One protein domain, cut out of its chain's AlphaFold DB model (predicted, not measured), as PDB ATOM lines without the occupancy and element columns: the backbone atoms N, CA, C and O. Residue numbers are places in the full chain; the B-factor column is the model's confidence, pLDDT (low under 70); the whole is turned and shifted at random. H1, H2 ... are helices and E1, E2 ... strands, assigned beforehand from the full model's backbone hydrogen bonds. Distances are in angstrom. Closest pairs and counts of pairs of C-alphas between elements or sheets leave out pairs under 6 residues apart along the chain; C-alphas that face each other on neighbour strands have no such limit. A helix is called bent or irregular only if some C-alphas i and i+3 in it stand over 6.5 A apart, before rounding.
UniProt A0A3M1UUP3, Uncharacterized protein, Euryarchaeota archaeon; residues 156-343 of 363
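AT A GLANCE: This is residues 156 to 343 of the 363 residues of an uncharacterized protein of Euryarchaeota archaeon (UniProt A0A3M1UUP3). A small parallel sheet of four strands has one face covered by a row of three long helices, H4, H7 and H8, side by side and alternating in direction, while H5 and H6 pack on H7 and do not reach the sheet. The short helices H2 and H3 sit together, away from that row, and residues 156 to 162, including the first turn of H1, stick out. The 188 printed residues have eight named helices and four named strands, in the order H1 E1 H2 E2 H3 E3 E4 H4 H5 H6 H7 H8, with sheet order E1 E2 E3 E4. The class is mixed, helices and strands; the whole is compact, with a radius of gyration of the C-alphas of 15.9 A and spans of 43 by 39 by 30 A.

IN THESE COORDINATES: H1, residues 159 to 169, begins at C-alpha 159 (118.324, 142.633, 115.410) and is 15.8 A long. E1, residues 172 to 174, H2, residues 187 to 190, E2, residues 197 to 199, and H3, residues 212 to 219, follow. E3, residues 228 to 231, spans 9.9 A and E4, residues 251 to 254, spans 9.8 A. H4, residues 259 to 271, is 18.4 A long; H5 is residues 277 to 285, H6 residues 288 to 297. H7, residues 300 to 315, is 22.6 A long. H8, residues 319 to 341, is 31.9 A long, ending at C-alpha 341 (143.506, 122.591, 116.413); it is only just irregular, C-alphas 324 and 327 being 6.9 A apart, with a kink of 39 degrees near residue 326.

HOW THE PARTS SIT: H7 is the hub. It touches H8, C-alphas of Ala 307 and Leu 333 closest at 5.0 A, in a helical hairpin, and H4, Gly 260 and Leu 312 closest at 5.5 A. With residues 306 to 313 it touches H5, C-alphas of Cys 283 and Lys 310 closest at 5.7 A. H4, H7 and H8 on one face of the sheet make two layers. N 173 and O 197 of E1 and E2 are 2.8 A apart, N 198 and O 229 of E2 and E3 2.8 A, and N 252 and O 228 of E3 and E4 2.8 A, within hydrogen-bond range. E1, H2, E2 and E2, H3, E3 are strand-helix-strand units, parallel neighbour strands joined through a helix, with right-handed crossovers. H1 and H3 only graze the sheet. Every O i to N i+4 pair is within range in H1, H3, H4, H5 and H7; H6 has 4 of 6, H8 16 of 19, and H2 is too short for such a pair.

THE WHOLE: The C-alphas of Glu 156 and Gln 272, the two farthest apart, are 46.8 A apart. The printed part has no cut. The links E1 to H2, E2 to H3 and E3 to E4 are long. Residues 156 to 169, 286 and 341 to 343 have pLDDT under 70.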
ATOM      1  N   GLU A 156     112.854 143.383 122.895       35.62
ATOM      2  CA  GLU A 156     112.740 141.940 122.589       35.62
ATOM      3  C   GLU A 156     112.679 141.591 121.086       35.62
ATOM      4  O   GLU A 156     112.711 140.418 120.723       35.62
ATOM      5  N   ARG A 157     112.598 142.595 120.206       30.56
ATOM      6  CA  ARG A 157     112.550 142.463 118.741       30.56
ATOM      7  C   ARG A 157     113.743 143.096 118.022       30.56
ATOM      8  O   ARG A 157     113.664 143.338 116.823       30.56
ATOM      9  N   SER A 158     114.819 143.414 118.736       32.09
ATOM     10  CA  SER A 158     115.959 144.099 118.141       32.09
ATOM     11  C   SER A 158     116.913 143.120 117.427       32.09
ATOM     12  O   SER A 158     117.405 142.196 118.084       32.09
ATOM     13  N   PRO A 159     117.259 143.348 116.139       33.06
ATOM     14  CA  PRO A 159     118.324 142.633 115.410       33.06
ATOM     15  C   PRO A 159     119.658 142.603 116.168       33.06
ATOM     16  O   PRO A 159     120.480 141.711 115.987       33.06
ATOM     17  N   ILE A 160     119.832 143.558 117.083       45.12
ATOM     18  CA  ILE A 160     120.971 143.707 117.979       45.12
ATOM     19  C   ILE A 160     121.188 142.452 118.847       45.12
ATOM     20  O   ILE A 160     122.327 142.072 119.095       45.12
ATOM     21  N   LYS A 161     120.132 141.752 119.285       46.28
ATOM     22  CA  LYS A 161     120.282 140.559 120.138       46.28
ATOM     23  C   LYS A 161     120.846 139.354 119.376       46.28
ATOM     24  O   LYS A 161     121.715 138.660 119.897       46.28
ATOM     25  N   GLU A 162     120.360 139.107 118.161       45.25
ATOM     26  CA  GLU A 162     120.896 138.058 117.278       45.25
ATOM     27  C   GLU A 162     122.329 138.395 116.845       45.25
ATOM     28  O   GLU A 162     123.195 137.522 116.813       45.25
ATOM     29  N   PHE A 163     122.596 139.683 116.628       53.84
ATOM     30  CA  PHE A 163     123.917 140.212 116.321       53.84
ATOM     31  C   PHE A 163     124.937 139.932 117.440       53.84
ATOM     32  O   PHE A 163     125.970 139.326 117.174       53.84
ATOM     33  N   TYR A 164     124.627 140.241 118.705       59.28
ATOM     34  CA  TYR A 164     125.524 139.940 119.834       59.28
ATOM     35  C   TYR A 164     125.764 138.438 120.045       59.28
ATOM     36  O   TYR A 164     126.867 138.032 120.405       59.28
ATOM     37  N   LEU A 165     124.752 137.597 119.814       57.78
ATOM     38  CA  LEU A 165     124.895 136.141 119.928       57.78
ATOM     39  C   LEU A 165     125.841 135.570 118.870       57.78
ATOM     40  O   LEU A 165     126.665 134.714 119.192       57.78
ATOM     41  N   SER A 166     125.742 136.067 117.634       59.03
ATOM     42  CA  SER A 166     126.649 135.698 116.543       59.03
ATOM     43  C   SER A 166     128.103 136.018 116.904       59.03
ATOM     44  O   SER A 166     128.973 135.155 116.829       59.03
ATOM     45  N   TRP A 167     128.363 137.218 117.420       69.56
ATOM     46  CA  TRP A 167     129.709 137.657 117.792       69.56
ATOM     47  C   TRP A 167     130.342 136.778 118.867       69.56
ATOM     48  O   TRP A 167     131.481 136.336 118.717       69.56
ATOM     49  N   VAL A 168     129.579 136.456 119.915       65.75
ATOM     50  CA  VAL A 168     130.056 135.587 120.995       65.75
ATOM     51  C   VAL A 168     130.372 134.198 120.467       65.75
ATOM     52  O   VAL A 168     131.410 133.645 120.813       65.75
ATOM     53  N   ARG A 169     129.537 133.642 119.584       67.88
ATOM     54  CA  ARG A 169     129.827 132.356 118.939       67.88
ATOM     55  C   ARG A 169     131.141 132.369 118.150       67.88
ATOM     56  O   ARG A 169     131.810 131.342 118.083       67.88
ATOM     57  N   HIS A 170     131.530 133.520 117.609       72.44
ATOM     58  CA  HIS A 170     132.785 133.711 116.882       72.44
ATOM     59  C   HIS A 170     133.936 134.229 117.760       72.44
ATOM     60  O   HIS A 170     134.926 134.738 117.249       72.44
ATOM     61  N   GLY A 171     133.825 134.085 119.085       81.56
ATOM     62  CA  GLY A 171     134.907 134.408 120.011       81.56
ATOM     63  C   GLY A 171     135.067 135.901 120.306       81.56
ATOM     64  O   GLY A 171     136.099 136.291 120.852       81.56
ATOM     65  N   ILE A 172     134.064 136.731 119.998       85.50
ATOM     66  CA  ILE A 172     134.059 138.161 120.327       85.50
ATOM     67  C   ILE A 172     133.046 138.457 121.427       85.50
ATOM     68  O   ILE A 172     131.844 138.238 121.281       85.50
ATOM     69  N   LEU A 173     133.514 139.075 122.501       86.81
ATOM     70  CA  LEU A 173     132.673 139.747 123.477       86.81
ATOM     71  C   LEU A 173     132.733 141.254 123.224       86.81
ATOM     72  O   LEU A 173     133.668 141.921 123.656       86.81
ATOM     73  N   ASN A 174     131.740 141.788 122.514       81.56
ATOM     74  CA  ASN A 174     131.663 143.219 122.234       81.56
ATOM     75  C   ASN A 174     130.774 143.948 123.236       81.56
ATOM     76  O   ASN A 174     129.580 143.672 123.349       81.56
ATOM     77  N   LEU A 175     131.382 144.895 123.933       82.06
ATOM     78  CA  LEU A 175     130.796 145.751 124.953       82.06
ATOM     79  C   LEU A 175     131.114 147.229 124.669       82.06
ATOM     80  O   LEU A 175     131.084 148.055 125.582       82.06
ATOM     81  N   ILE A 176     131.436 147.561 123.416       83.31
ATOM     82  CA  ILE A 176     131.796 148.908 122.977       83.31
ATOM     83  C   ILE A 176     130.663 149.903 123.235       83.31
ATOM     84  O   ILE A 176     129.495 149.608 122.968       83.31
ATOM     85  N   GLY A 177     130.995 151.099 123.724       77.56
ATOM     86  CA  GLY A 177     130.025 152.198 123.794       77.56
ATOM     87  C   GLY A 177     128.824 151.949 124.713       77.56
ATOM     88  O   GLY A 177     127.819 152.646 124.599       77.56
ATOM     89  N   LEU A 178     128.898 150.972 125.623       74.12
ATOM     90  CA  LEU A 178     127.814 150.627 126.552       74.12
ATOM     91  C   LEU A 178     127.769 151.526 127.795       74.12
ATOM     92  O   LEU A 178     127.024 151.250 128.733       74.12
ATOM     93  N   TRP A 179     128.565 152.594 127.813       72.62
ATOM     94  CA  TRP A 179     128.667 153.544 128.918       72.62
ATOM     95  C   TRP A 179     128.946 152.849 130.257       72.62
ATOM     96  O   TRP A 179     128.338 153.159 131.279       72.62
ATOM     97  N   LEU A 180     129.853 151.873 130.249       77.19
ATOM     98  CA  LEU A 180     130.291 151.194 131.462       77.19
ATOM     99  C   LEU A 180     131.208 152.119 132.268       77.19
ATOM    100  O   LEU A 180     132.195 152.621 131.737       77.19
ATOM    101  N   PHE A 181     130.904 152.317 133.551       81.69
ATOM    102  CA  PHE A 181     131.711 153.147 134.463       81.69
ATOM    103  C   PHE A 181     132.650 152.320 135.344       81.69
ATOM    104  O   PHE A 181     133.656 152.817 135.849       81.69
ATOM    105  N   SER A 182     132.328 151.042 135.530       81.94
ATOM    106  CA  SER A 182     133.138 150.089 136.276       81.94
ATOM    107  C   SER A 182     132.917 148.672 135.757       81.94
ATOM    108  O   SER A 182     131.889 148.367 135.148       81.94
ATOM    109  N   LEU A 183     133.887 147.799 136.026       85.25
ATOM    110  CA  LEU A 183     133.753 146.357 135.842       85.25
ATOM    111  C   LEU A 183     133.711 145.667 137.215       85.25
ATOM    112  O   LEU A 183     134.420 146.098 138.129       85.25
ATOM    113  N   PRO A 184     132.914 144.597 137.383       81.31
ATOM    114  CA  PRO A 184     132.904 143.830 138.623       81.31
ATOM    115  C   PRO A 184     134.264 143.178 138.897       81.31
ATOM    116  O   PRO A 184     135.000 142.813 137.978       81.31
ATOM    117  N   SER A 185     134.578 142.945 140.172       83.12
ATOM    118  CA  SER A 185     135.801 142.228 140.550       83.12
ATOM    119  C   SER A 185     135.817 140.807 139.975       83.12
ATOM    120  O   SER A 185     134.869 140.050 140.161       83.12
ATOM    121  N   GLY A 186     136.895 140.420 139.290       85.88
ATOM    122  CA  GLY A 186     137.012 139.085 138.699       85.88
ATOM    123  C   GLY A 186     136.133 138.853 137.465       85.88
ATOM    124  O   GLY A 186     135.890 137.700 137.104       85.88
ATOM    125  N   TRP A 187     135.673 139.918 136.795       89.31
ATOM    126  CA  TRP A 187     134.887 139.825 135.557       89.31
ATOM    127  C   TRP A 187     135.572 138.972 134.480       89.31
ATOM    128  O   TRP A 187     134.902 138.181 133.817       89.31
ATOM    129  N   LEU A 188     136.901 139.046 134.368       91.62
ATOM    130  CA  LEU A 188     137.683 138.291 133.385       91.62
ATOM    131  C   LEU A 188     137.497 136.770 133.548       91.62
ATOM    132  O   LEU A 188     137.386 136.024 132.579       91.62
ATOM    133  N   ASN A 189     137.326 136.302 134.787       89.31
ATOM    134  CA  ASN A 189     137.049 134.895 135.090       89.31
ATOM    135  C   ASN A 189     135.632 134.445 134.708       89.31
ATOM    136  O   ASN A 189     135.345 133.247 134.702       89.31
ATOM    137  N   LYS A 190     134.728 135.386 134.428       86.25
ATOM    138  CA  LYS A 190     133.368 135.110 133.952       86.25
ATOM    139  C   LYS A 190     133.267 135.126 132.434       86.25
ATOM    140  O   LYS A 190     132.259 134.658 131.909       86.25
ATOM    141  N   VAL A 191     134.298 135.612 131.745       88.25
ATOM    142  CA  VAL A 191     134.371 135.551 130.288       88.25
ATOM    143  C   VAL A 191     134.445 134.078 129.855       88.25
ATOM    144  O   VAL A 191     135.184 133.294 130.480       88.25
ATOM    145  N   PRO A 192     133.670 133.668 128.833       82.44
ATOM    146  CA  PRO A 192     133.736 132.315 128.288       82.44
ATOM    147  C   PRO A 192     135.126 132.003 127.719       82.44
ATOM    148  O   PRO A 192     135.767 132.869 127.133       82.44
ATOM    149  N   SER A 193     135.597 130.763 127.864       82.00
ATOM    150  CA  SER A 193     136.958 130.366 127.463       82.00
ATOM    151  C   SER A 193     137.181 130.294 125.950       82.00
ATOM    152  O   SER A 193     138.304 130.138 125.517       82.00
ATOM    153  N   TYR A 194     136.151 130.398 125.118       79.06
ATOM    154  CA  TYR A 194     136.331 130.476 123.662       79.06
ATOM    155  C   TYR A 194     136.451 131.928 123.162       79.06
ATOM    156  O   TYR A 194     136.678 132.156 121.979       79.06
ATOM    157  N   VAL A 195     136.254 132.925 124.035       87.50
ATOM    158  CA  VAL A 195     136.369 134.338 123.657       87.50
ATOM    159  C   VAL A 195     137.842 134.723 123.562       87.50
ATOM    160  O   VAL A 195     138.607 134.535 124.505       87.50
ATOM    161  N   ARG A 196     138.214 135.297 122.417       91.44
ATOM    162  CA  ARG A 196     139.571 135.741 122.075       91.44
ATOM    163  C   ARG A 196     139.666 137.256 121.923       91.44
ATOM    164  O   ARG A 196     140.743 137.811 122.101       91.44
ATOM    165  N   ILE A 197     138.554 137.930 121.635       94.19
ATOM    166  CA  ILE A 197     138.490 139.390 121.544       94.19
ATOM    167  C   ILE A 197     137.445 139.887 122.534       94.19
ATOM    168  O   ILE A 197     136.280 139.500 122.467       94.19
ATOM    169  N   ILE A 198     137.858 140.754 123.449       94.06
ATOM    170  CA  ILE A 198     136.979 141.441 124.389       94.06
ATOM    171  C   ILE A 198     137.078 142.929 124.082       94.06
ATOM    172  O   ILE A 198     138.083 143.560 124.401       94.06
ATOM    173  N   ASP A 199     136.052 143.487 123.449       92.25
ATOM    174  CA  ASP A 199     136.043 144.901 123.089       92.25
ATOM    175  C   ASP A 199     135.254 145.717 124.116       92.25
ATOM    176  O   ASP A 199     134.030 145.652 124.173       92.25
ATOM    177  N   LEU A 200     135.973 146.467 124.946       92.06
ATOM    178  CA  LEU A 200     135.467 147.395 125.958       92.06
ATOM    179  C   LEU A 200     135.722 148.854 125.550       92.06
ATOM    180  O   LEU A 200     135.607 149.745 126.396       92.06
ATOM    181  N   SER A 201     136.077 149.122 124.289       91.00
ATOM    182  CA  SER A 201     136.387 150.479 123.834       91.00
ATOM    183  C   SER A 201     135.206 151.450 123.976       91.00
ATOM    184  O   SER A 201     134.051 151.043 124.129       91.00
ATOM    185  N   GLU A 202     135.499 152.751 123.972       87.44
ATOM    186  CA  GLU A 202     134.482 153.821 124.007       87.44
ATOM    187  C   GLU A 202     133.512 153.752 125.212       87.44
ATOM    188  O   GLU A 202     132.349 154.147 125.129       87.44
ATOM    189  N   ASN A 203     133.968 153.219 126.348       86.50
ATOM    190  CA  ASN A 203     133.237 153.247 127.619       86.50
ATOM    191  C   ASN A 203     133.786 154.358 128.544       86.50
ATOM    192  O   ASN A 203     134.634 155.158 128.157       86.50
ATOM    193  N   PHE A 204     133.298 154.423 129.786       87.44
ATOM    194  CA  PHE A 204     133.726 155.391 130.807       87.44
ATOM    195  C   PHE A 204     134.525 154.727 131.938       87.44
ATOM    196  O   PHE A 204     134.460 155.152 133.094       87.44
ATOM    197  N   LEU A 205     135.273 153.668 131.626       91.19
ATOM    198  CA  LEU A 205     136.043 152.929 132.621       91.19
ATOM    199  C   LEU A 205     137.255 153.753 133.067       91.19
ATOM    200  O   LEU A 205     138.092 154.145 132.258       91.19
ATOM    201  N   ALA A 206     137.357 153.998 134.373       91.38
ATOM    202  CA  ALA A 206     138.486 154.718 134.965       91.38
ATOM    203  C   ALA A 206     139.656 153.799 135.360       91.38
ATOM    204  O   ALA A 206     140.752 154.282 135.643       91.38
ATOM    205  N   THR A 207     139.424 152.488 135.413       91.25
ATOM    206  CA  THR A 207     140.405 151.456 135.774       91.25
ATOM    207  C   THR A 207     140.205 150.231 134.888       91.25
ATOM    208  O   THR A 207     139.118 150.025 134.343       91.25
ATOM    209  N   LEU A 208     141.239 149.398 134.757       90.06
ATOM    210  CA  LEU A 208     141.157 148.147 133.996       90.06
ATOM    211  C   LEU A 208     140.278 147.121 134.721       90.06
ATOM    212  O   LEU A 208     139.611 146.295 134.099       90.06
ATOM    213  N   GLY A 209     140.308 147.142 136.059       87.56
ATOM    214  CA  GLY A 209     139.618 146.147 136.882       87.56
ATOM    215  C   GLY A 209     140.151 144.723 136.672       87.56
ATOM    216  O   GLY A 209     139.418 143.759 136.885       87.56
ATOM    217  N   ILE A 210     141.405 144.585 136.224       90.81
ATOM    218  CA  ILE A 210     142.085 143.307 135.988       90.81
ATOM    219  C   ILE A 210     143.136 143.110 137.080       90.81
ATOM    220  O   ILE A 210     144.031 143.935 137.240       90.81
ATOM    221  N   ARG A 211     143.044 142.005 137.826       88.94
ATOM    222  CA  ARG A 211     144.044 141.622 138.836       88.94
ATOM    223  C   ARG A 211     144.921 140.482 138.309       88.94
ATOM    224  O   ARG A 211     144.386 139.619 137.611       88.94
ATOM    225  N   PRO A 212     146.208 140.399 138.692       88.75
ATOM    226  CA  PRO A 212     147.102 139.322 138.245       88.75
ATOM    227  C   PRO A 212     146.548 137.911 138.500       88.75
ATOM    228  O   PRO A 212     146.623 137.041 137.640       88.75
ATOM    229  N   GLU A 213     145.905 137.702 139.650       90.94
ATOM    230  CA  GLU A 213     145.255 136.432 140.009       90.94
ATOM    231  C   GLU A 213     144.134 136.043 139.030       90.94
ATOM    232  O   GLU A 213     143.972 134.870 138.686       90.94
ATOM    233  N   ASP A 214     143.366 137.032 138.559       92.19
ATOM    234  CA  ASP A 214     142.289 136.820 137.592       92.19
ATOM    235  C   ASP A 214     142.853 136.513 136.195       92.19
ATOM    236  O   ASP A 214     142.267 135.712 135.468       92.19
ATOM    237  N   VAL A 215     144.006 137.092 135.843       93.25
ATOM    238  CA  VAL A 215     144.704 136.834 134.574       93.25
ATOM    239  C   VAL A 215     145.219 135.403 134.519       93.25
ATOM    240  O   VAL A 215     144.873 134.678 133.588       93.25
ATOM    241  N   SER A 216     145.975 134.960 135.528       91.06
ATOM    242  CA  SER A 216     146.517 133.595 135.569       91.06
ATOM    243  C   SER A 216     145.409 132.546 135.505       91.06
ATOM    244  O   SER A 216     145.496 131.573 134.757       91.06
ATOM    245  N   LYS A 217     144.317 132.767 136.249       92.38
ATOM    246  CA  LYS A 217     143.162 131.868 136.238       92.38
ATOM    247  C   LYS A 217     142.419 131.886 134.904       92.38
ATOM    248  O   LYS A 217     141.946 130.839 134.471       92.38
ATOM    249  N   PHE A 218     142.282 133.042 134.260       93.06
ATOM    250  CA  PHE A 218     141.641 133.131 132.954       93.06
ATOM    251  C   PHE A 218     142.466 132.445 131.869       93.06
ATOM    252  O   PHE A 218     141.942 131.561 131.195       93.06
ATOM    253  N   MET A 219     143.743 132.808 131.748       93.19
ATOM    254  CA  MET A 219     144.635 132.296 130.710       93.19
ATOM    255  C   MET A 219     144.929 130.804 130.878       93.19
ATOM    256  O   MET A 219     145.078 130.106 129.882       93.19
ATOM    257  N   GLY A 220     144.913 130.283 132.111       90.38
ATOM    258  CA  GLY A 220     145.022 128.845 132.377       90.38
ATOM    259  C   GLY A 220     143.831 128.005 131.886       90.38
ATOM    260  O   GLY A 220     143.909 126.783 131.909       90.38
ATOM    261  N   ARG A 221     142.723 128.628 131.449       89.06
ATOM    262  CA  ARG A 221     141.585 127.932 130.810       89.06
ATOM    263  C   ARG A 221     141.729 127.811 129.291       89.06
ATOM    264  O   ARG A 221     140.863 127.206 128.664       89.06
ATOM    265  N   LEU A 222     142.740 128.450 128.708       86.38
ATOM    266  CA  LEU A 222     142.938 128.556 127.267       86.38
ATOM    267  C   LEU A 222     144.093 127.658 126.817       86.38
ATOM    268  O   LEU A 222     145.042 127.493 127.587       86.38
ATOM    269  N   PRO A 223     144.061 127.148 125.571       85.62
ATOM    270  CA  PRO A 223     145.212 126.474 124.976       85.62
ATOM    271  C   PRO A 223     146.475 127.342 125.046       85.62
ATOM    272  O   PRO A 223     146.384 128.577 125.058       85.62
ATOM    273  N   GLU A 224     147.650 126.715 125.098       85.12
ATOM    274  CA  GLU A 224     148.929 127.425 125.244       85.12
ATOM    275  C   GLU A 224     149.205 128.379 124.075       85.12
ATOM    276  O   GLU A 224     149.668 129.491 124.309       85.12
ATOM    277  N   ASP A 225     148.769 128.033 122.864       83.00
ATOM    278  CA  ASP A 225     148.990 128.838 121.652       83.00
ATOM    279  C   ASP A 225     147.897 129.888 121.393       83.00
ATOM    280  O   ASP A 225     147.813 130.494 120.327       83.00
ATOM    281  N   SER A 226     147.017 130.120 122.371       87.56
ATOM    282  CA  SER A 226     145.927 131.090 122.249       87.56
ATOM    283  C   SER A 226     146.292 132.458 122.812       87.56
ATOM    284  O   SER A 226     146.660 132.576 123.985       87.56
ATOM    285  N   PHE A 227     146.072 133.495 122.005       94.06
ATOM    286  CA  PHE A 227     146.070 134.893 122.437       94.06
ATOM    287  C   PHE A 227     144.664 135.384 122.773       94.06
ATOM    288  O   PHE A 227     143.686 134.991 122.134       94.06
ATOM    289  N   VAL A 228     144.570 136.296 123.741       95.81
ATOM    290  CA  VAL A 228     143.358 137.082 123.989       95.81
ATOM    291  C   VAL A 228     143.697 138.559 123.933       95.81
ATOM    292  O   VAL A 228     144.660 138.996 124.557       95.81
ATOM    293  N   VAL A 229     142.875 139.329 123.230       97.19
ATOM    294  CA  VAL A 229     142.965 140.786 123.171       97.19
ATOM    295  C   VAL A 229     141.837 141.394 123.995       97.19
ATOM    296  O   VAL A 229     140.669 141.045 123.810       97.19
ATOM    297  N   VAL A 230     142.179 142.325 124.886       96.62
ATOM    298  CA  VAL A 230     141.215 143.152 125.619       96.62
ATOM    299  C   VAL A 230     141.412 144.602 125.218       96.62
ATOM    300  O   VAL A 230     142.446 145.201 125.508       96.62
ATOM    301  N   ASN A 231     140.423 145.169 124.540       95.75
ATOM    302  CA  ASN A 231     140.496 146.522 124.013       95.75
ATOM    303  C   ASN A 231     139.802 147.518 124.946       95.75
ATOM    304  O   ASN A 231     138.593 147.453 125.130       95.75
ATOM    305  N   PHE A 232     140.562 148.458 125.496       95.06
ATOM    306  CA  PHE A 232     140.095 149.573 126.322       95.06
ATOM    307  C   PHE A 232     140.281 150.938 125.644       95.06
ATOM    308  O   PHE A 232     140.024 151.961 126.281       95.06
ATOM    309  N   ILE A 233     140.712 150.995 124.380       92.69
ATOM    310  CA  ILE A 233     140.932 152.264 123.668       92.69
ATOM    311  C   ILE A 233     139.677 153.155 123.760       92.69
ATOM    312  O   ILE A 233     138.547 152.674 123.703       92.69
ATOM    313  N   GLY A 234     139.872 154.457 123.975       90.44
ATOM    314  CA  GLY A 234     138.776 155.423 124.130       90.44
ATOM    315  C   GLY A 234     138.195 155.526 125.549       90.44
ATOM    316  O   GLY A 234     137.375 156.403 125.800       90.44
ATOM    317  N   ASN A 235     138.637 154.699 126.506       92.75
ATOM    318  CA  ASN A 235     138.242 154.850 127.912       92.75
ATOM    319  C   ASN A 235     139.091 155.907 128.649       92.75
ATOM    320  O   ASN A 235     140.296 156.010 128.404       92.75
ATOM    321  N   PRO A 236     138.520 156.634 129.630       93.81
ATOM    322  CA  PRO A 236     139.239 157.588 130.479       93.81
ATOM    323  C   PRO A 236     140.020 156.887 131.611       93.81
ATOM    324  O   PRO A 236     139.865 157.212 132.793       93.81
ATOM    325  N   LEU A 237     140.858 155.906 131.261       93.75
ATOM    326  CA  LEU A 237     141.641 155.132 132.222       93.75
ATOM    327  C   LEU A 237     142.642 156.021 132.973       93.75
ATOM    328  O   LEU A 237     143.418 156.763 132.371       93.75
ATOM    329  N   LYS A 238     142.666 155.899 134.304       90.88
ATOM    330  CA  LYS A 238     143.681 156.528 135.168       90.88
ATOM    331  C   LYS A 238     145.004 155.764 135.149       90.88
ATOM    332  O   LYS A 238     146.058 156.354 135.351       90.88
ATOM    333  N   GLU A 239     144.927 154.457 134.924       84.62
ATOM    334  CA  GLU A 239     146.058 153.540 134.824       84.62
ATOM    335  C   GLU A 239     146.190 153.063 133.371       84.62
ATOM    336  O   GLU A 239     145.284 152.436 132.824       84.62
ATOM    337  N   LYS A 240     147.306 153.399 132.721       80.25
ATOM    338  CA  LYS A 240     147.621 152.965 131.353       80.25
ATOM    339  C   LYS A 240     148.699 151.892 131.422       80.25
ATOM    340  O   LYS A 240     149.658 152.050 132.181       80.25
ATOM    341  N   VAL A 241     148.547 150.801 130.668       87.94
ATOM    342  CA  VAL A 241     149.586 149.759 130.626       87.94
ATOM    343  C   VAL A 241     150.736 150.219 129.724       87.94
ATOM    344  O   VAL A 241     150.470 150.832 128.695       87.94
ATOM    345  N   PRO A 242     152.005 149.959 130.084       87.25
ATOM    346  CA  PRO A 242     153.152 150.408 129.289       87.25
ATOM    347  C   PRO A 242     153.392 149.562 128.027       87.25
ATOM    348  O   PRO A 242     154.066 150.013 127.108       87.25
ATOM    349  N   SER A 243     152.880 148.330 128.000       93.31
ATOM    350  CA  SER A 243     152.949 147.398 126.870       93.31
ATOM    351  C   SER A 243     151.703 146.506 126.886       93.31
ATOM    352  O   SER A 243     151.193 146.230 127.980       93.31
ATOM    353  N   PRO A 244     151.203 146.028 125.729       93.19
ATOM    354  CA  PRO A 244     150.013 145.181 125.688       93.19
ATOM    355  C   PRO A 244     150.119 143.909 126.536       93.19
ATOM    356  O   PRO A 244     149.146 143.516 127.168       93.19
ATOM    357  N   ASP A 245     151.292 143.288 126.599       94.12
ATOM    358  CA  ASP A 245     151.566 142.038 127.317       94.12
ATOM    359  C   ASP A 245     151.962 142.227 128.791       94.12
ATOM    360  O   ASP A 245     152.314 141.258 129.466       94.12
ATOM    361  N   PHE A 246     151.880 143.455 129.323       93.19
ATOM    362  CA  PHE A 246     152.363 143.807 130.667       93.19
ATOM    363  C   PHE A 246     151.821 142.900 131.784       93.19
ATOM    364  O   PHE A 246     152.513 142.637 132.765       93.19
ATOM    365  N   LEU A 247     150.580 142.427 131.647       92.00
ATOM    366  CA  LEU A 247     149.936 141.572 132.646       92.00
ATOM    367  C   LEU A 247     150.178 140.076 132.409       92.00
ATOM    368  O   LEU A 247     150.157 139.311 133.372       92.00
ATOM    369  N   HIS A 248     150.361 139.653 131.154       95.06
ATOM    370  CA  HIS A 248     150.644 138.270 130.771       95.06
ATOM    371  C   HIS A 248     151.063 138.189 129.287       95.06
ATOM    372  O   HIS A 248     150.403 138.816 128.458       95.06
ATOM    373  N   PRO A 249     152.039 137.335 128.908       93.69
ATOM    374  CA  PRO A 249     152.575 137.259 127.538       93.69
ATOM    375  C   PRO A 249     151.538 137.025 126.431       93.69
ATOM    376  O   PRO A 249     151.727 137.439 125.295       93.69
ATOM    377  N   ARG A 250     150.435 136.345 126.765       94.44
ATOM    378  CA  ARG A 250     149.347 135.987 125.833       94.44
ATOM    379  C   ARG A 250     148.045 136.779 126.018       94.44
ATOM    380  O   ARG A 250     147.075 136.525 125.307       94.44
ATOM    381  N   LEU A 251     147.989 137.691 126.994       96.50
ATOM    382  CA  LEU A 251     146.834 138.571 127.216       96.50
ATOM    383  C   LEU A 251     147.231 139.996 126.836       96.50
ATOM    384  O   LEU A 251     147.915 140.671 127.599       96.50
ATOM    385  N   LEU A 252     146.785 140.444 125.669       97.31
ATOM    386  CA  LEU A 252     147.177 141.718 125.085       97.31
ATOM    387  C   LEU A 252     146.134 142.790 125.421       97.31
ATOM    388  O   LEU A 252     145.005 142.761 124.931       97.31
ATOM    389  N   VAL A 253     146.508 143.737 126.275       96.69
ATOM    390  CA  VAL A 253     145.650 144.832 126.738       96.69
ATOM    391  C   VAL A 253     145.932 146.103 125.936       96.69
ATOM    392  O   VAL A 253     146.986 146.731 126.046       96.69
ATOM    393  N   LEU A 254     144.957 146.525 125.135       96.06
ATOM    394  CA  LEU A 254     145.059 147.734 124.323       96.06
ATOM    395  C   LEU A 254     144.438 148.905 125.089       96.06
ATOM    396  O   LEU A 254     143.220 149.028 125.132       96.06
ATOM    397  N   SER A 255     145.248 149.756 125.721       94.12
ATOM    398  CA  SER A 255     144.772 150.989 126.372       94.12
ATOM    399  C   SER A 255     145.109 152.250 125.577       94.12
ATOM    400  O   SER A 255     144.437 153.261 125.746       94.12
ATOM    401  N   GLU A 256     146.109 152.190 124.692       92.25
ATOM    402  CA  GLU A 256     146.547 153.312 123.856       92.25
ATOM    403  C   GLU A 256     146.422 152.990 122.358       92.25
ATOM    404  O   GLU A 256     146.537 151.823 121.979       92.25
ATOM    405  N   PRO A 257     146.291 154.001 121.476       89.06
ATOM    406  CA  PRO A 257     146.158 153.783 120.030       89.06
ATOM    407  C   PRO A 257     147.304 152.979 119.395       89.06
ATOM    408  O   PRO A 257     147.081 152.168 118.504       89.06
ATOM    409  N   HIS A 258     148.536 153.163 119.872       92.31
ATOM    410  CA  HIS A 258     149.714 152.472 119.336       92.31
ATOM    411  C   HIS A 258     149.838 151.012 119.814       92.31
ATOM    412  O   HIS A 258     150.616 150.243 119.248       92.31
ATOM    413  N   HIS A 259     149.057 150.593 120.819       95.38
ATOM    414  CA  HIS A 259     149.117 149.224 121.338       95.38
ATOM    415  C   HIS A 259     148.717 148.180 120.296       95.38
ATOM    416  O   HIS A 259     149.197 147.057 120.386       95.38
ATOM    417  N   GLY A 260     147.883 148.522 119.305       93.94
ATOM    418  CA  GLY A 260     147.523 147.594 118.227       93.94
ATOM    419  C   GLY A 260     148.745 147.127 117.430       93.94
ATOM    420  O   GLY A 260     148.934 145.930 117.233       93.94
ATOM    421  N   GLN A 261     149.634 148.054 117.063       93.69
ATOM    422  CA  GLN A 261     150.874 147.740 116.343       93.69
ATOM    423  C   GLN A 261     151.854 146.946 117.217       93.69
ATOM    424  O   GLN A 261     152.453 145.976 116.757       93.69
ATOM    425  N   MET A 262     151.980 147.314 118.496       96.06
ATOM    426  CA  MET A 262     152.815 146.570 119.446       96.06
ATOM    427  C   MET A 262     152.306 145.139 119.649       96.06
ATOM    428  O   MET A 262     153.090 144.196 119.618       96.06
ATOM    429  N   ALA A 263     150.994 144.975 119.825       96.50
ATOM    430  CA  ALA A 263     150.344 143.680 119.972       96.50
ATOM    431  C   ALA A 263     150.577 142.805 118.738       96.50
ATOM    432  O   ALA A 263     150.905 141.630 118.878       96.50
ATOM    433  N   PHE A 264     150.479 143.385 117.541       95.75
ATOM    434  CA  PHE A 264     150.761 142.666 116.306       95.75
ATOM    435  C   PHE A 264     152.212 142.167 116.248       95.75
ATOM    436  O   PHE A 264     152.439 140.988 115.994       95.75
ATOM    437  N   HIS A 265     153.185 143.017 116.585       95.12
ATOM    438  CA  HIS A 265     154.592 142.613 116.618       95.12
ATOM    439  C   HIS A 265     154.870 141.490 117.636       95.12
ATOM    440  O   HIS A 265     155.672 140.590 117.382       95.12
ATOM    441  N   LEU A 266     154.190 141.513 118.787       95.56
ATOM    442  CA  LEU A 266     154.278 140.442 119.784       95.56
ATOM    443  C   LEU A 266     153.730 139.112 119.243       95.56
ATOM    444  O   LEU A 266     154.320 138.064 119.504       95.56
ATOM    445  N   ILE A 267     152.647 139.155 118.465       95.25
ATOM    446  CA  ILE A 267     152.051 137.979 117.817       95.25
ATOM    447  C   ILE A 267     152.975 137.431 116.718       95.25
ATOM    448  O   ILE A 267     153.246 136.232 116.720       95.25
ATOM    449  N   GLU A 268     153.513 138.284 115.836       94.38
ATOM    450  CA  GLU A 268     154.513 137.894 114.821       94.38
ATOM    451  C   GLU A 268     155.701 137.168 115.472       94.38
ATOM    452  O   GLU A 268     156.098 136.075 115.064       94.38
ATOM    453  N   LYS A 269     156.228 137.744 116.558       94.06
ATOM    454  CA  LYS A 269     157.349 137.168 117.302       94.06
ATOM    455  C   LYS A 269     157.005 135.822 117.942       94.06
ATOM    456  O   LYS A 269     157.866 134.946 117.978       94.06
ATOM    457  N   TRP A 270     155.790 135.661 118.462       93.31
ATOM    458  CA  TRP A 270     155.360 134.416 119.101       93.31
ATOM    459  C   TRP A 270     155.294 133.260 118.110       93.31
ATOM    460  O   TRP A 270     155.859 132.200 118.366       93.31
ATOM    461  N   PHE A 271     154.652 133.485 116.963       91.12
ATOM    462  CA  PHE A 271     154.519 132.472 115.916       91.12
ATOM    463  C   PHE A 271     155.763 132.352 115.027       91.12
ATOM    464  O   PHE A 271     155.808 131.477 114.173       91.12
ATOM    465  N   GLN A 272     156.782 133.197 115.236       93.00
ATOM    466  CA  GLN A 272     157.998 133.264 114.416       93.00
ATOM    467  C   GLN A 272     157.699 133.496 112.928       93.00
ATOM    468  O   GLN A 272     158.409 133.015 112.047       93.00
ATOM    469  N   VAL A 273     156.654 134.275 112.659       92.56
ATOM    470  CA  VAL A 273     156.195 134.619 111.316       92.56
ATOM    471  C   VAL A 273     156.259 136.128 111.164       92.56
ATOM    472  O   VAL A 273     155.739 136.865 111.997       92.56
ATOM    473  N   ALA A 274     156.860 136.585 110.070       91.81
ATOM    474  CA  ALA A 274     156.762 137.965 109.622       91.81
ATOM    475  C   ALA A 274     155.916 137.985 108.351       91.81
ATOM    476  O   ALA A 274     156.253 137.290 107.391       91.81
ATOM    477  N   LEU A 275     154.834 138.765 108.348       91.25
ATOM    478  CA  LEU A 275     154.053 138.941 107.124       91.25
ATOM    479  C   LEU A 275     154.903 139.656 106.072       91.25
ATOM    480  O   LEU A 275     155.609 140.621 106.379       91.25
ATOM    481  N   THR A 276     154.796 139.188 104.834       91.69
ATOM    482  CA  THR A 276     155.365 139.854 103.658       91.69
ATOM    483  C   THR A 276     154.732 141.231 103.441       91.69
ATOM    484  O   THR A 276     153.635 141.513 103.931       91.69
ATOM    485  N   ASP A 277     155.404 142.099 102.680       88.25
ATOM    486  CA  ASP A 277     154.860 143.424 102.351       88.25
ATOM    487  C   ASP A 277     153.524 143.316 101.596       88.25
ATOM    488  O   ASP A 277     152.592 144.059 101.895       88.25
ATOM    489  N   GLU A 278     153.394 142.328 100.706       88.06
ATOM    490  CA  GLU A 278     152.151 142.024  99.989       88.06
ATOM    491  C   GLU A 278     151.017 141.634 100.952       88.06
ATOM    492  O   GLU A 278     149.911 142.160 100.872       88.06
ATOM    493  N   GLU A 279     151.277 140.759 101.925       89.25
ATOM    494  CA  GLU A 279     150.272 140.356 102.916       89.25
ATOM    495  C   GLU A 279     149.840 141.511 103.826       89.25
ATOM    496  O   GLU A 279     148.662 141.626 104.188       89.25
ATOM    497  N   ARG A 280     150.778 142.391 104.187       87.44
ATOM    498  CA  ARG A 280     150.474 143.607 104.950       87.44
ATOM    499  C   ARG A 280     149.612 144.563 104.134       87.44
ATOM    500  O   ARG A 280     148.612 145.054 104.658       87.44
ATOM    501  N   GLU A 281     149.936 144.756 102.860       86.06
ATOM    502  CA  GLU A 281     149.154 145.586 101.941       86.06
ATOM    503  C   GLU A 281     147.733 145.037 101.757       86.06
ATOM    504  O   GLU A 281     146.761 145.790 101.854       86.06
ATOM    505  N   VAL A 282     147.576 143.716 101.608       87.06
ATOM    506  CA  VAL A 282     146.254 143.070 101.541       87.06
ATOM    507  C   VAL A 282     145.447 143.298 102.824       87.06
ATOM    508  O   VAL A 282     144.243 143.538 102.748       87.06
ATOM    509  N   CYS A 283     146.071 143.265 104.006       81.81
ATOM    510  CA  CYS A 283     145.375 143.561 105.264       81.81
ATOM    511  C   CYS A 283     144.911 145.023 105.372       81.81
ATOM    512  O   CYS A 283     143.838 145.280 105.923       81.81
ATOM    513  N   GLU A 284     145.707 145.961 104.856       78.19
ATOM    514  CA  GLU A 284     145.483 147.403 105.006       78.19
ATOM    515  C   GLU A 284     144.568 147.997 103.929       78.19
ATOM    516  O   GLU A 284     143.780 148.898 104.220       78.19
ATOM    517  N   GLN A 285     144.668 147.509 102.693       73.19
ATOM    518  CA  GLN A 285     144.050 148.125 101.512       73.19
ATOM    519  C   GLN A 285     143.199 147.148 100.694       73.19
ATOM    520  O   GLN A 285     142.439 147.570  99.818       73.19
ATOM    521  N   GLY A 286     143.307 145.845 100.965       65.00
ATOM    522  CA  GLY A 286     142.568 144.819 100.248       65.00
ATOM    523  C   GLY A 286     141.063 144.924 100.484       65.00
ATOM    524  O   GLY A 286     140.589 145.026 101.618       65.00
ATOM    525  N   SER A 287     140.293 144.840  99.397       75.81
ATOM    526  CA  SER A 287     138.871 144.497  99.497       75.81
ATOM    527  C   SER A 287     138.705 143.156 100.219       75.81
ATOM    528  O   SER A 287     139.621 142.326 100.240       75.81
ATOM    529  N   TRP A 288     137.545 142.939 100.838       71.56
ATOM    530  CA  TRP A 288     137.322 141.737 101.641       71.56
ATOM    531  C   TRP A 288     137.460 140.457 100.804       71.56
ATOM    532  O   TRP A 288     137.906 139.440 101.330       71.56
ATOM    533  N   GLU A 289     137.128 140.517  99.513       78.88
ATOM    534  CA  GLU A 289     137.277 139.424  98.557       78.88
ATOM    535  C   GLU A 289     138.744 139.016  98.412       78.88
ATOM    536  O   GLU A 289     139.082 137.845  98.574       78.88
ATOM    537  N   VAL A 290     139.617 140.000  98.185       81.25
ATOM    538  CA  VAL A 290     141.063 139.792  98.008       81.25
ATOM    539  C   VAL A 290     141.689 139.254  99.292       81.25
ATOM    540  O   VAL A 290     142.515 138.344  99.257       81.25
ATOM    541  N   TRP A 291     141.257 139.775 100.442       86.81
ATOM    542  CA  TRP A 291     141.720 139.290 101.738       86.81
ATOM    543  C   TRP A 291     141.326 137.825 101.969       86.81
ATOM    544  O   TRP A 291     142.153 137.020 102.399       86.81
ATOM    545  N   ALA A 292     140.070 137.471 101.679       78.44
ATOM    546  CA  ALA A 292     139.547 136.122 101.877       78.44
ATOM    547  C   ALA A 292     140.195 135.097 100.939       78.44
ATOM    548  O   ALA A 292     140.500 133.993 101.384       78.44
ATOM    549  N   GLU A 293     140.424 135.463  99.676       83.56
ATOM    550  CA  GLU A 293     141.130 134.624  98.705       83.56
ATOM    551  C   GLU A 293     142.557 134.342  99.181       83.56
ATOM    552  O   GLU A 293     142.926 133.181  99.358       83.56
ATOM    553  N   ARG A 294     143.311 135.395  99.534       85.75
ATOM    554  CA  ARG A 294     144.678 135.240 100.039       85.75
ATOM    555  C   ARG A 294     144.734 134.361 101.285       85.75
ATOM    556  O   ARG A 294     145.622 133.525 101.389       85.75
ATOM    557  N   PHE A 295     143.790 134.518 102.214       84.88
ATOM    558  CA  PHE A 295     143.762 133.772 103.475       84.88
ATOM    559  C   PHE A 295     143.748 132.245 103.286       84.88
ATOM    560  O   PHE A 295     144.371 131.517 104.065       84.88
ATOM    561  N   VAL A 296     143.044 131.742 102.269       82.00
ATOM    562  CA  VAL A 296     142.928 130.295 102.024       82.00
ATOM    563  C   VAL A 296     144.274 129.688 101.627       82.00
ATOM    564  O   VAL A 296     144.566 128.566 102.038       82.00
ATOM    565  N   ASP A 297     145.127 130.439 100.937       84.75
ATOM    566  CA  ASP A 297     146.399 129.945 100.397       84.75
ATOM    567  C   ASP A 297     147.564 129.980 101.400       84.75
ATOM    568  O   ASP A 297     148.617 129.395 101.150       84.75
ATOM    569  N   LEU A 298     147.399 130.651 102.541       87.12
ATOM    570  CA  LEU A 298     148.460 130.805 103.543       87.12
ATOM    571  C   LEU A 298     148.715 129.511 104.337       87.12
ATOM    572  O   LEU A 298     147.821 128.690 104.534       87.12
ATOM    573  N   GLU A 299     149.926 129.340 104.865       88.19
ATOM    574  CA  GLU A 299     150.222 128.298 105.862       88.19
ATOM    575  C   GLU A 299     149.535 128.605 107.206       88.19
ATOM    576  O   GLU A 299     149.153 129.745 107.465       88.19
ATOM    577  N   THR A 300     149.349 127.609 108.074       86.62
ATOM    578  CA  THR A 300     148.518 127.721 109.291       86.62
ATOM    579  C   THR A 300     148.954 128.851 110.232       86.62
ATOM    580  O   THR A 300     148.130 129.667 110.652       86.62
ATOM    581  N   GLU A 301     150.243 128.948 110.539       89.50
ATOM    582  CA  GLU A 301     150.815 129.980 111.407       89.50
ATOM    583  C   GLU A 301     150.716 131.362 110.751       89.50
ATOM    584  O   GLU A 301     150.371 132.349 111.406       89.50
ATOM    585  N   VAL A 302     150.923 131.426 109.431       91.31
ATOM    586  CA  VAL A 302     150.776 132.660 108.651       91.31
ATOM    587  C   VAL A 302     149.319 133.114 108.630       91.31
ATOM    588  O   VAL A 302     149.057 134.289 108.875       91.31
ATOM    589  N   ARG A 303     148.349 132.201 108.468       91.38
ATOM    590  CA  ARG A 303     146.906 132.491 108.582       91.38
ATOM    591  C   ARG A 303     146.557 133.100 109.933       91.38
ATOM    592  O   ARG A 303     145.776 134.048 109.977       91.38
ATOM    593  N   LEU A 304     147.110 132.576 111.029       91.62
ATOM    594  CA  LEU A 304     146.862 133.113 112.370       91.62
ATOM    595  C   LEU A 304     147.377 134.542 112.516       91.62
ATOM    596  O   LEU A 304     146.632 135.415 112.964       91.62
ATOM    597  N   VAL A 305     148.628 134.791 112.124       94.19
ATOM    598  CA  VAL A 305     149.219 136.134 112.176       94.19
ATOM    599  C   VAL A 305     148.455 137.100 111.265       94.19
ATOM    600  O   VAL A 305     148.138 138.216 111.677       94.19
ATOM    601  N   PHE A 306     148.071 136.651 110.073       93.12
ATOM    602  CA  PHE A 306     147.294 137.420 109.101       93.12
ATOM    603  C   PHE A 306     145.886 137.767 109.616       93.12
ATOM    604  O   PHE A 306     145.460 138.921 109.550       93.12
ATOM    605  N   ALA A 307     145.175 136.807 110.222       92.50
ATOM    606  CA  ALA A 307     143.885 137.059 110.865       92.50
ATOM    607  C   ALA A 307     144.008 138.039 112.037       92.50
ATOM    608  O   ALA A 307     143.199 138.961 112.163       92.50
ATOM    609  N   TRP A 308     145.036 137.881 112.879       94.81
ATOM    610  CA  TRP A 308     145.280 138.801 113.986       94.81
ATOM    611  C   TRP A 308     145.594 140.218 113.516       94.81
ATOM    612  O   TRP A 308     145.062 141.156 114.112       94.81
ATOM    613  N   LYS A 309     146.380 140.389 112.441       94.00
ATOM    614  CA  LYS A 309     146.614 141.704 111.822       94.00
ATOM    615  C   LYS A 309     145.289 142.374 111.491       94.00
ATOM    616  O   LYS A 309     145.021 143.466 111.987       94.00
ATOM    617  N   LYS A 310     144.414 141.680 110.753       91.75
ATOM    618  CA  LYS A 310     143.107 142.226 110.371       91.75
ATOM    619  C   LYS A 310     142.242 142.557 111.589       91.75
ATOM    620  O   LYS A 310     141.631 143.620 111.625       91.75
ATOM    621  N   CYS A 311     142.201 141.697 112.609       92.62
ATOM    622  CA  CYS A 311     141.467 141.987 113.844       92.62
ATOM    623  C   CYS A 311     141.990 143.244 114.556       92.62
ATOM    624  O   CYS A 311     141.192 144.079 114.977       92.62
ATOM    625  N   LEU A 312     143.310 143.388 114.694       94.38
ATOM    626  CA  LEU A 312     143.934 144.526 115.374       94.38
ATOM    627  C   LEU A 312     143.759 145.835 114.593       94.38
ATOM    628  O   LEU A 312     143.490 146.874 115.203       94.38
ATOM    629  N   ASP A 313     143.825 145.784 113.262       90.75
ATOM    630  CA  ASP A 313     143.529 146.935 112.406       90.75
ATOM    631  C   ASP A 313     142.075 147.382 112.596       90.75
ATOM    632  O   ASP A 313     141.808 148.555 112.857       90.75
ATOM    633  N   VAL A 314     141.133 146.431 112.585       89.88
ATOM    634  CA  VAL A 314     139.705 146.710 112.784       89.88
ATOM    635  C   VAL A 314     139.409 147.275 114.177       89.88
ATOM    636  O   VAL A 314     138.571 148.165 114.314       89.88
ATOM    637  N   LEU A 315     140.099 146.817 115.227       91.44
ATOM    638  CA  LEU A 315     139.924 147.347 116.587       91.44
ATOM    639  C   LEU A 315     140.363 148.815 116.718       91.44
ATOM    640  O   LEU A 315     139.854 149.521 117.599       91.44
ATOM    641  N   SER A 316     141.245 149.269 115.827       87.31
ATOM    642  CA  SER A 316     141.707 150.657 115.730       87.31
ATOM    643  C   SER A 316     140.761 151.559 114.925       87.31
ATOM    644  O   SER A 316     140.907 152.781 114.968       87.31
ATOM    645  N   LEU A 317     139.790 150.991 114.201       86.38
ATOM    646  CA  LEU A 317     138.838 151.762 113.400       86.38
ATOM    647  C   LEU A 317     137.805 152.511 114.264       86.38
ATOM    648  O   LEU A 317     137.481 152.076 115.378       86.38
ATOM    649  N   PRO A 318     137.208 153.593 113.728       83.44
ATOM    650  CA  PRO A 318     136.028 154.224 114.309       83.44
ATOM    651  C   PRO A 318     134.868 153.235 114.503       83.44
ATOM    652  O   PRO A 318     134.728 152.252 113.771       83.44
ATOM    653  N   TRP A 319     134.009 153.511 115.488       79.50
ATOM    654  CA  TRP A 319     132.917 152.629 115.924       79.50
ATOM    655  C   TRP A 319     132.019 152.109 114.786       79.50
ATOM    656  O   TRP A 319     131.690 150.922 114.736       79.50
ATOM    657  N   ASP A 320     131.637 152.983 113.856       77.69
ATOM    658  CA  ASP A 320     130.716 152.694 112.756       77.69
ATOM    659  C   ASP A 320     131.299 151.743 111.700       77.69
ATOM    660  O   ASP A 320     130.561 150.959 111.095       77.69
ATOM    661  N   GLN A 321     132.617 151.790 111.495       83.00
ATOM    662  CA  GLN A 321     133.346 150.876 110.615       83.00
ATOM    663  C   GLN A 321     133.679 149.576 111.347       83.00
ATOM    664  O   GLN A 321     133.402 148.484 110.846       83.00
ATOM    665  N   LYS A 322     134.155 149.685 112.591       83.56
ATOM    666  CA  LYS A 322     134.501 148.549 113.449       83.56
ATOM    667  C   LYS A 322     133.355 147.547 113.580       83.56
ATOM    668  O   LYS A 322     133.570 146.351 113.414       83.56
ATOM    669  N   ILE A 323     132.125 148.010 113.819       76.50
ATOM    670  CA  ILE A 323     130.957 147.121 113.957       76.50
ATOM    671  C   ILE A 323     130.667 146.317 112.682       76.50
ATOM    672  O   ILE A 323     130.118 145.217 112.767       76.50
ATOM    673  N   LYS A 324     131.028 146.839 111.508       78.31
ATOM    674  CA  LYS A 324     130.803 146.160 110.227       78.31
ATOM    675  C   LYS A 324     131.878 145.117 109.942       78.31
ATOM    676  O   LYS A 324     131.550 144.039 109.459       78.31
ATOM    677  N   GLU A 325     133.134 145.422 110.256       81.31
ATOM    678  CA  GLU A 325     134.276 144.584 109.872       81.31
ATOM    679  C   GLU A 325     134.675 143.548 110.929       81.31
ATOM    680  O   GLU A 325     135.120 142.450 110.588       81.31
ATOM    681  N   LEU A 326     134.482 143.854 112.216       82.50
ATOM    682  CA  LEU A 326     134.922 142.997 113.319       82.50
ATOM    683  C   LEU A 326     134.307 141.585 113.305       82.50
ATOM    684  O   LEU A 326     135.055 140.637 113.557       82.50
ATOM    685  N   PRO A 327     133.012 141.385 112.973       78.50
ATOM    686  CA  PRO A 327     132.434 140.044 112.899       78.50
ATOM    687  C   PRO A 327     133.178 139.154 111.910       78.50
ATOM    688  O   PRO A 327     133.489 138.009 112.219       78.50
ATOM    689  N   PHE A 328     133.481 139.693 110.728       79.81
ATOM    690  CA  PHE A 328     134.176 138.961 109.681       79.81
ATOM    691  C   PHE A 328     135.614 138.646 110.096       79.81
ATOM    692  O   PHE A 328     136.009 137.483 110.065       79.81
ATOM    693  N   ALA A 329     136.362 139.650 110.565       85.19
ATOM    694  CA  ALA A 329     137.740 139.457 111.015       85.19
ATOM    695  C   ALA A 329     137.833 138.355 112.085       85.19
ATOM    696  O   ALA A 329     138.698 137.484 112.021       85.19
ATOM    697  N   ALA A 330     136.890 138.328 113.029       82.06
ATOM    698  CA  ALA A 330     136.862 137.294 114.054       82.06
ATOM    699  C   ALA A 330     136.389 135.925 113.562       82.06
ATOM    700  O   ALA A 330     136.871 134.921 114.073       82.06
ATOM    701  N   ILE A 331     135.483 135.847 112.581       80.69
ATOM    702  CA  ILE A 331     135.157 134.570 111.926       80.69
ATOM    703  C   ILE A 331     136.429 133.970 111.323       80.69
ATOM    704  O   ILE A 331     136.705 132.793 111.547       80.69
ATOM    705  N   MET A 332     137.221 134.785 110.626       83.94
ATOM    706  CA  MET A 332     138.474 134.348 110.010       83.94
ATOM    707  C   MET A 332     139.528 133.978 111.054       83.94
ATOM    708  O   MET A 332     140.207 132.966 110.906       83.94
ATOM    709  N   LEU A 333     139.604 134.719 112.162       88.75
ATOM    710  CA  LEU A 333     140.439 134.348 113.301       88.75
ATOM    711  C   LEU A 333     140.027 132.995 113.889       88.75
ATOM    712  O   LEU A 333     140.868 132.136 114.127       88.75
ATOM    713  N   ASN A 334     138.731 132.785 114.104       83.81
ATOM    714  CA  ASN A 334     138.224 131.541 114.671       83.81
ATOM    715  C   ASN A 334     138.468 130.355 113.722       83.81
ATOM    716  O   ASN A 334     138.794 129.260 114.176       83.81
ATOM    717  N   LEU A 335     138.378 130.586 112.409       82.31
ATOM    718  CA  LEU A 335     138.753 129.610 111.388       82.31
ATOM    719  C   LEU A 335     140.255 129.292 111.435       82.31
ATOM    720  O   LEU A 335     140.613 128.119 111.451       82.31
ATOM    721  N   ALA A 336     141.123 130.307 111.532       86.25
ATOM    722  CA  ALA A 336     142.572 130.117 111.654       86.25
ATOM    723  C   ALA A 336     142.932 129.237 112.862       86.25
ATOM    724  O   ALA A 336     143.737 128.319 112.746       86.25
ATOM    725  N   TYR A 337     142.289 129.471 114.010       84.50
ATOM    726  CA  TYR A 337     142.499 128.655 115.205       84.50
ATOM    727  C   TYR A 337     141.900 127.251 115.111       84.50
ATOM    728  O   TYR A 337     142.508 126.317 115.614       84.50
ATOM    729  N   SER A 338     140.751 127.085 114.452       77.88
ATOM    730  CA  SER A 338     140.168 125.752 114.247       77.88
ATOM    731  C   SER A 338     141.099 124.864 113.414       77.88
ATOM    732  O   SER A 338     141.258 123.689 113.712       77.88
ATOM    733  N   LEU A 339     141.773 125.449 112.419       73.56
ATOM    734  CA  LEU A 339     142.755 124.750 111.586       73.56
ATOM    735  C   LEU A 339     144.086 124.488 112.310       73.56
ATOM    736  O   LEU A 339     144.793 123.550 111.958       73.56
ATOM    737  N   LEU A 340     144.432 125.294 113.322       72.62
ATOM    738  CA  LEU A 340     145.552 125.000 114.224       72.62
ATOM    739  C   LEU A 340     145.237 123.770 115.093       72.62
ATOM    740  O   LEU A 340     146.083 122.893 115.271       72.62
ATOM    741  N   ASP A 341     143.998 123.690 115.583       62.16
ATOM    742  CA  ASP A 341     143.506 122.591 116.413       62.16
ATOM    743  C   ASP A 341     143.302 121.280 115.620       62.16
ATOM    744  O   ASP A 341     143.213 120.220 116.230       62.16
ATOM    745  N   ASP A 342     143.302 121.285 114.282       47.81
ATOM    746  CA  ASP A 342     143.202 120.062 113.459       47.81
ATOM    747  C   ASP A 342     144.464 119.165 113.511       47.81
ATOM    748  O   ASP A 342     144.423 118.011 113.081       47.81
ATOM    749  N   ASN A 343     145.553 119.613 114.153       44.41
ATOM    750  CA  ASN A 343     146.635 118.728 114.623       44.41
ATOM    751  C   ASN A 343     146.321 118.038 115.977       44.41
ATOM    752  O   ASN A 343     147.090 117.192 116.441       44.41
TER     753      ASN A 343